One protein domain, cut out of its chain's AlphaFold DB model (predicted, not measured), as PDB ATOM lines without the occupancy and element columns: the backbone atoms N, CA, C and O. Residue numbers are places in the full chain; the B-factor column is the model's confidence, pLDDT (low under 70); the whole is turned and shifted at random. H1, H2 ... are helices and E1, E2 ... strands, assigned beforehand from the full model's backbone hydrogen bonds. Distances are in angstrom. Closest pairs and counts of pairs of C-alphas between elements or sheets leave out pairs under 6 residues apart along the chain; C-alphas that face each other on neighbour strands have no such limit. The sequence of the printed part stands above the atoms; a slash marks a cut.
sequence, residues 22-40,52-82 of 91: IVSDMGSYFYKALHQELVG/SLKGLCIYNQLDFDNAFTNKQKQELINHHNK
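What this domain is: This is residues 22 to 40 and 52 to 82 of the 91 residues of an uncharacterized protein of Candidatus Nitrosocosmicus sp. SS (UniProt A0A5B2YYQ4). A two-stranded parallel ribbon, E1 beside E2, makes one arm of an open frame, and four short helices are set loosely beyond and beside it, with few contacts between them. H1 and H3 follow the ends of E1 and E2, H2 comes after H1 round a corner, and H4 folds back from H3, running the opposite way to the strands and apart from them. The printed part has 50 residues with two named strands and four named helices, in the order E1, H1, H2, E2, H3, H4, and its class is mixed, helices and strands. The whole is compact, with a radius of gyration of the C-alphas of 11.0 A, and spans 32 by 22 by 19 A.

How they stand to each other: Strand E1, residues 22 to 25, and strand E2, residues 53 to 58, are parallel neighbours, with 15 degrees between their directions. C-alphas 23 and 56 face each other at 4.8 A. N 24 and O 56 are within hydrogen-bond range at 2.9 A, as are N 58 and O 24 at 2.8 A. Helix H1, residues 27 to 31, and helix H2, residues 35 to 40, only just touch, with 3 pairs of C-alphas within 8 A, and touch only at the corner by their link; their closest C-alphas, those of Tyr 29 and His 35, are 5.6 A apart. H1 is close to but not clearly touching helix H3, residues 61 to 67; the closest C-alphas are those of Phe 30 and Asp 63, at 6.9 A. H2 and H3 are close but not clearly touching, about perpendicular at 89 degrees, with the C-alphas of His 35 and Ala 67 closest at 6.9 A. Helix H4, residues 70 to 79, is close to but not clearly touching H2, at a steep tilt of 43 degrees, the same way; the closest C-alphas are those of Val 39 and Gln 72, at 7.1 A. H4 is apart from E1, E2 and H1. In H1, H2, H3 and H4 every O i to N i+4 pair is within hydrogen-bond range.

Where its parts are: E1 begins at C-alpha 22, (366.658, 574.563, 294.918). E2 is 16.2 A from first to last C-alpha, E1 10.0 A. H4, the longest helix, measures 14.1 A and ends at C-alpha 79, (358.020, 582.525, 306.923). H3 measures 10.1 A, H2 9.1 A and H1 6.3 A.

The domain as a whole: The C-alphas farthest apart, those of Ser 52 and Asn 66, are 33.5 A apart. Residues 41 to 51 are not printed, and C-alphas 40 and 52 are 24.1 A apart across this cut, which lies in the link from H2 to E2. The links printed whole are tight. The mean pLDDT of the printed part is 92.7, and no printed residue is under 70.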
ATOM      1  N   ILE A  22     366.959 575.857 294.312       87.25
ATOM      2  CA  ILE A  22     366.658 574.563 294.918       87.25
ATOM      3  C   ILE A  22     365.147 574.406 294.938       87.25
ATOM      4  O   ILE A  22     364.435 575.266 295.445       87.25
ATOM      5  N   VAL A  23     364.679 573.280 294.417       90.69
ATOM      6  CA  VAL A  23     363.284 572.859 294.500       90.69
ATOM      7  C   VAL A  23     363.269 571.586 295.330       90.69
ATOM      8  O   VAL A  23     363.951 570.625 294.980       90.69
ATOM      9  N   SER A  24     362.582 571.606 296.469       90.19
ATOM     10  CA  SER A  24     362.559 570.493 297.422       90.19
ATOM     11  C   SER A  24     361.133 570.010 297.644       90.19
ATOM     12  O   SER A  24     360.256 570.811 297.947       90.19
ATOM     13  N   ASP A  25     360.917 568.705 297.505       92.56
ATOM     14  CA  ASP A  25     359.638 568.050 297.784       92.56
ATOM     15  C   ASP A  25     359.547 567.638 299.261       92.56
ATOM     16  O   ASP A  25     360.392 566.891 299.765       92.56
ATOM     17  N   MET A  26     358.511 568.123 299.948       94.06
ATOM     18  CA  MET A  26     358.252 567.833 301.358       94.06
ATOM     19  C   MET A  26     357.397 566.582 301.583       94.06
ATOM     20  O   MET A  26     357.235 566.164 302.730       94.06
ATOM     21  N   GLY A  27     356.916 565.923 300.522       92.81
ATOM     22  CA  GLY A  27     356.093 564.708 300.589       92.81
ATOM     23  C   GLY A  27     356.676 563.600 301.478       92.81
ATOM     24  O   GLY A  27     355.950 562.896 302.178       92.81
ATOM     25  N   SER A  28     358.008 563.485 301.531       92.06
ATOM     26  CA  SER A  28     358.693 562.481 302.359       92.06
ATOM     27  C   SER A  28     358.450 562.627 303.869       92.06
ATOM     28  O   SER A  28     358.428 561.615 304.573       92.06
ATOM     29  N   TYR A  29     358.223 563.846 304.371       94.19
ATOM     30  CA  TYR A  29     357.877 564.071 305.777       94.19
ATOM     31  C   TYR A  29     356.472 563.556 306.085       94.19
ATOM     32  O   TYR A  29     356.271 562.909 307.111       94.19
ATOM     33  N   PHE A  30     355.516 563.776 305.180       92.94
ATOM     34  CA  PHE A  30     354.146 563.289 305.338       92.94
ATOM     35  C   PHE A  30     354.087 561.762 305.279       92.94
ATOM     36  O   PHE A  30     353.504 561.147 306.169       92.94
ATOM     37  N   TYR A  31     354.794 561.142 304.328       92.62
ATOM     38  CA  TYR A  31     354.893 559.681 304.230       92.62
ATOM     39  C   TYR A  31     355.426 559.029 305.518       92.62
ATOM     40  O   TYR A  31     354.985 557.948 305.902       92.62
ATOM     41  N   LYS A  32     356.359 559.693 306.210       93.62
ATOM     42  CA  LYS A  32     356.952 559.208 307.466       93.62
ATOM     43  C   LYS A  32     356.217 559.673 308.728       93.62
ATOM     44  O   LYS A  32     356.714 559.440 309.824       93.62
ATOM     45  N   ALA A  33     355.066 560.334 308.588       91.88
ATOM     46  CA  ALA A  33     354.318 560.956 309.683       91.88
ATOM     47  C   ALA A  33     355.105 562.016 310.491       91.88
ATOM     48  O   ALA A  33     354.730 562.346 311.613       91.88
ATOM     49  N   LEU A  34     356.133 562.632 309.898       93.62
ATOM     50  CA  LEU A  34     357.014 563.639 310.513       93.62
ATOM     51  C   LEU A  34     356.551 565.083 310.237       93.62
ATOM     52  O   LEU A  34     357.350 566.014 310.175       93.62
ATOM     53  N   HIS A  35     355.252 565.297 310.032       89.06
ATOM     54  CA  HIS A  35     354.698 566.605 309.659       89.06
ATOM     55  C   HIS A  35     354.913 567.678 310.744       89.06
ATOM     56  O   HIS A  35     355.120 568.843 310.417       89.06
ATOM     57  N   GLN A  36     354.936 567.317 312.031       87.50
ATOM     58  CA  GLN A  36     355.270 568.277 313.094       87.50
ATOM     59  C   GLN A  36     356.735 568.728 313.033       87.50
ATOM     60  O   GLN A  36     357.030 569.911 313.208       87.50
ATOM     61  N   GLU A  37     357.647 567.805 312.729       94.62
ATOM     62  CA  GLU A  37     359.074 568.096 312.565       94.62
ATOM     63  C   GLU A  37     359.328 568.949 311.323       94.62
ATOM     64  O   GLU A  37     360.192 569.822 311.353       94.62
ATOM     65  N   LEU A  38     358.536 568.755 310.262       95.19
ATOM     66  CA  LEU A  38     358.588 569.576 309.054       95.19
ATOM     67  C   LEU A  38     358.334 571.058 309.358       95.19
ATOM     68  O   LEU A  38     359.070 571.903 308.857       95.19
ATOM     69  N   VAL A  39     357.356 571.388 310.211       94.69
ATOM     70  CA  VAL A  39     357.103 572.792 310.591       94.69
ATOM     71  C   VAL A  39     358.330 573.391 311.277       94.69
ATOM     72  O   VAL A  39     358.787 574.466 310.896       94.69
ATOM     73  N   GLY A  40     358.899 572.683 312.256       94.62
ATOM     74  CA  GLY A  40     360.109 573.137 312.944       94.62
ATOM     75  C   GLY A  40     361.309 573.266 312.002       94.62
ATOM     76  O   GLY A  40     362.065 574.230 312.090       94.62
ATOM     77  N   SER A  52     373.276 584.264 296.154       84.44
ATOM     78  CA  SER A  52     372.164 584.163 295.194       84.44
ATOM     79  C   SER A  52     371.611 582.732 295.174       84.44
ATOM     80  O   SER A  52     372.006 581.897 294.356       84.44
ATOM     81  N   LEU A  53     370.744 582.438 296.140       84.88
ATOM     82  CA  LEU A  53     370.091 581.160 296.355       84.88
ATOM     83  C   LEU A  53     368.586 581.385 296.473       84.88
ATOM     84  O   LEU A  53     368.129 582.198 297.274       84.88
ATOM     85  N   LYS A  54     367.810 580.632 295.697       86.44
ATOM     86  CA  LYS A  54     366.348 580.604 295.793       86.44
ATOM     87  C   LYS A  54     365.904 579.206 296.195       86.44
ATOM     88  O   LYS A  54     366.155 578.260 295.455       86.44
ATOM     89  N   GLY A  55     365.270 579.072 297.353       88.12
ATOM     90  CA  GLY A  55     364.642 577.826 297.793       88.12
ATOM     91  C   GLY A  55     363.142 577.846 297.517       88.12
ATOM     92  O   GLY A  55     362.482 578.840 297.807       88.12
ATOM     93  N   LEU A  56     362.612 576.764 296.952       90.69
ATOM     94  CA  LEU A  56     361.182 576.513 296.809       90.69
ATOM     95  C   LEU A  56     360.847 575.185 297.490       90.69
ATOM     96  O   LEU A  56     361.340 574.133 297.073       90.69
ATOM     97  N   CYS A  57     360.003 575.249 298.516       93.81
ATOM     98  CA  CYS A  57     359.475 574.088 299.222       93.81
ATOM     99  C   CYS A  57     358.122 573.712 298.605       93.81
ATOM    100  O   CYS A  57     357.207 574.536 298.541       93.81
ATOM    101  N   ILE A  58     358.017 572.487 298.094       94.50
ATOM    102  CA  ILE A  58     356.818 571.956 297.450       94.50
ATOM    103  C   ILE A  58     356.073 571.079 298.443       94.50
ATOM    104  O   ILE A  58     356.652 570.187 299.062       94.50
ATOM    105  N   TYR A  59     354.769 571.310 298.527       94.94
ATOM    106  CA  TYR A  59     353.849 570.554 299.359       94.94
ATOM    107  C   TYR A  59     352.748 569.970 298.476       94.94
ATOM    108  O   TYR A  59     352.235 570.652 297.584       94.94
ATOM    109  N   ASN A  60     352.354 568.724 298.738       94.06
ATOM    110  CA  ASN A  60     351.097 568.212 298.212       94.06
ATOM    111  C   ASN A  60     349.940 568.997 298.852       94.06
ATOM    112  O   ASN A  60     349.950 569.242 300.059       94.06
ATOM    113  N   GLN A  61     348.950 569.396 298.052       92.44
ATOM    114  CA  GLN A  61     347.856 570.230 298.542       92.44
ATOM    115  C   GLN A  61     347.039 569.537 299.642       92.44
ATOM    116  O   GLN A  61     346.731 570.170 300.647       92.44
ATOM    117  N   LEU A  62     346.701 568.256 299.475       93.25
ATOM    118  CA  LEU A  62     345.886 567.519 300.444       93.25
ATOM    119  C   LEU A  62     346.635 567.324 301.760       93.25
ATOM    120  O   LEU A  62     346.051 567.494 302.827       93.25
ATOM    121  N   ASP A  63     347.928 567.017 301.689       94.50
ATOM    122  CA  ASP A  63     348.766 566.882 302.879       94.50
ATOM    123  C   ASP A  63     348.894 568.218 303.615       94.50
ATOM    124  O   ASP A  63     348.686 568.284 304.826       94.50
ATOM    125  N   PHE A  64     349.159 569.305 302.884       93.88
ATOM    126  CA  PHE A  64     349.247 570.644 303.462       93.88
ATOM    127  C   PHE A  64     347.927 571.059 304.117       93.88
ATOM    128  O   PHE A  64     347.925 571.593 305.227       93.88
ATOM    129  N   ASP A  65     346.801 570.800 303.448       93.50
ATOM    130  CA  ASP A  65     345.483 571.207 303.917       93.50
ATOM    131  C   ASP A  65     345.009 570.392 305.130       93.50
ATOM    132  O   ASP A  65     344.384 570.968 306.025       93.50
ATOM    133  N   ASN A  66     345.335 569.100 305.203       93.69
ATOM    134  CA  ASN A  66     344.805 568.209 306.237       93.69
ATOM    135  C   ASN A  66     345.751 567.990 307.426       93.69
ATOM    136  O   ASN A  66     345.275 567.773 308.538       93.69
ATOM    137  N   ALA A  67     347.072 568.032 307.225       94.00
ATOM    138  CA  ALA A  67     348.035 567.700 308.280       94.00
ATOM    139  C   ALA A  67     348.414 568.896 309.168       94.00
ATOM    140  O   ALA A  67     348.899 568.703 310.283       94.00
ATOM    141  N   PHE A  68     348.214 570.129 308.694       95.31
ATOM    142  CA  PHE A  68     348.574 571.338 309.435       95.31
ATOM    143  C   PHE A  68     347.361 572.058 310.014       95.31
ATOM    144  O   PHE A  68     346.328 572.229 309.368       95.31
ATOM    145  N   THR A  69     347.525 572.588 311.226       96.00
ATOM    146  CA  THR A  69     346.571 573.546 311.795       96.00
ATOM    147  C   THR A  69     346.605 574.867 311.026       96.00
ATOM    148  O   THR A  69     347.621 575.232 310.432       96.00
ATOM    149  N   ASN A  70     345.528 575.654 311.097       96.81
ATOM    150  CA  ASN A  70     345.498 576.984 310.474       96.81
ATOM    151  C   ASN A  70     346.648 577.883 310.951       96.81
ATOM    152  O   ASN A  70     347.213 578.621 310.150       96.81
ATOM    153  N   LYS A  71     347.033 577.778 312.230       96.69
ATOM    154  CA  LYS A  71     348.174 578.513 312.783       96.69
ATOM    155  C   LYS A  71     349.483 578.113 312.092       96.69
ATOM    156  O   LYS A  71     350.178 578.987 311.594       96.69
ATOM    157  N   GLN A  72     349.767 576.814 311.990       96.19
ATOM    158  CA  GLN A  72     350.981 576.317 311.330       96.19
ATOM    159  C   GLN A  72     351.027 576.696 309.849       96.19
ATOM    160  O   GLN A  72     352.068 577.115 309.357       96.19
ATOM    161  N   LYS A  73     349.893 576.616 309.137       95.62
ATOM    162  CA  LYS A  73     349.813 577.066 307.739       95.62
ATOM    163  C   LYS A  73     350.194 578.538 307.604       95.62
ATOM    164  O   LYS A  73     350.965 578.880 306.715       95.62
ATOM    165  N   GLN A  74     349.676 579.398 308.482       95.81
ATOM    166  CA  GLN A  74     350.001 580.827 308.478       95.81
ATOM    167  C   GLN A  74     351.465 581.084 308.845       95.81
ATOM    168  O   GLN A  74     352.109 581.895 308.192       95.81
ATOM    169  N   GLU A  75     352.014 580.374 309.832       95.25
ATOM    170  CA  GLU A  75     353.438 580.461 310.182       95.25
ATOM    171  C   GLU A  75     354.326 580.087 308.990       95.25
ATOM    172  O   GLU A  75     355.229 580.842 308.645       95.25
ATOM    173  N   LEU A  76     354.024 578.980 308.305       94.62
ATOM    174  CA  LEU A  76     354.758 578.555 307.113       94.62
ATOM    175  C   LEU A  76     354.646 579.577 305.975       94.62
ATOM    176  O   LEU A  76     355.663 579.940 305.392       94.62
ATOM    177  N   ILE A  77     353.438 580.061 305.669       93.81
ATOM    178  CA  ILE A  77     353.211 581.053 304.606       93.81
ATOM    179  C   ILE A  77     353.965 582.351 304.905       93.81
ATOM    180  O   ILE A  77     354.644 582.865 304.025       93.81
ATOM    181  N   ASN A  78     353.894 582.850 306.141       93.88
ATOM    182  CA  ASN A  78     354.548 584.096 306.543       93.88
ATOM    183  C   ASN A  78     356.072 583.970 306.610       93.88
ATOM    184  O   ASN A  78     356.775 584.957 306.415       93.88
ATOM    185  N   HIS A  79     356.583 582.773 306.908       94.06
ATOM    186  CA  HIS A  79     358.020 582.525 306.923       94.06
ATOM    187  C   HIS A  79     358.620 582.470 305.516       94.06
ATOM    188  O   HIS A  79     359.786 582.796 305.318       94.06
ATOM    189  N   HIS A  80     357.832 582.073 304.518       91.75
ATOM    190  CA  HIS A  80     358.281 582.037 303.133       91.75
ATOM    191  C   HIS A  80     358.095 583.397 302.454       91.75
ATOM    192  O   HIS A  80     357.002 583.949 302.415       91.75
ATOM    193  N   ASN A  81     359.139 583.889 301.782       87.19
ATOM    194  CA  ASN A  81     359.075 585.164 301.050       87.19
ATOM    195  C   ASN A  81     357.998 585.192 299.955       87.19
ATOM    196  O   ASN A  81     357.517 586.257 299.569       87.19
ATOM    197  N   LYS A  82     357.675 584.027 299.382       88.75
ATOM    198  CA  LYS A  82     356.635 583.870 298.362       88.75
ATOM    199  C   LYS A  82     355.926 582.538 298.542       88.75
ATOM    200  O   LYS A  82     356.576 581.505 298.679       88.75
TER     201      LYS A  82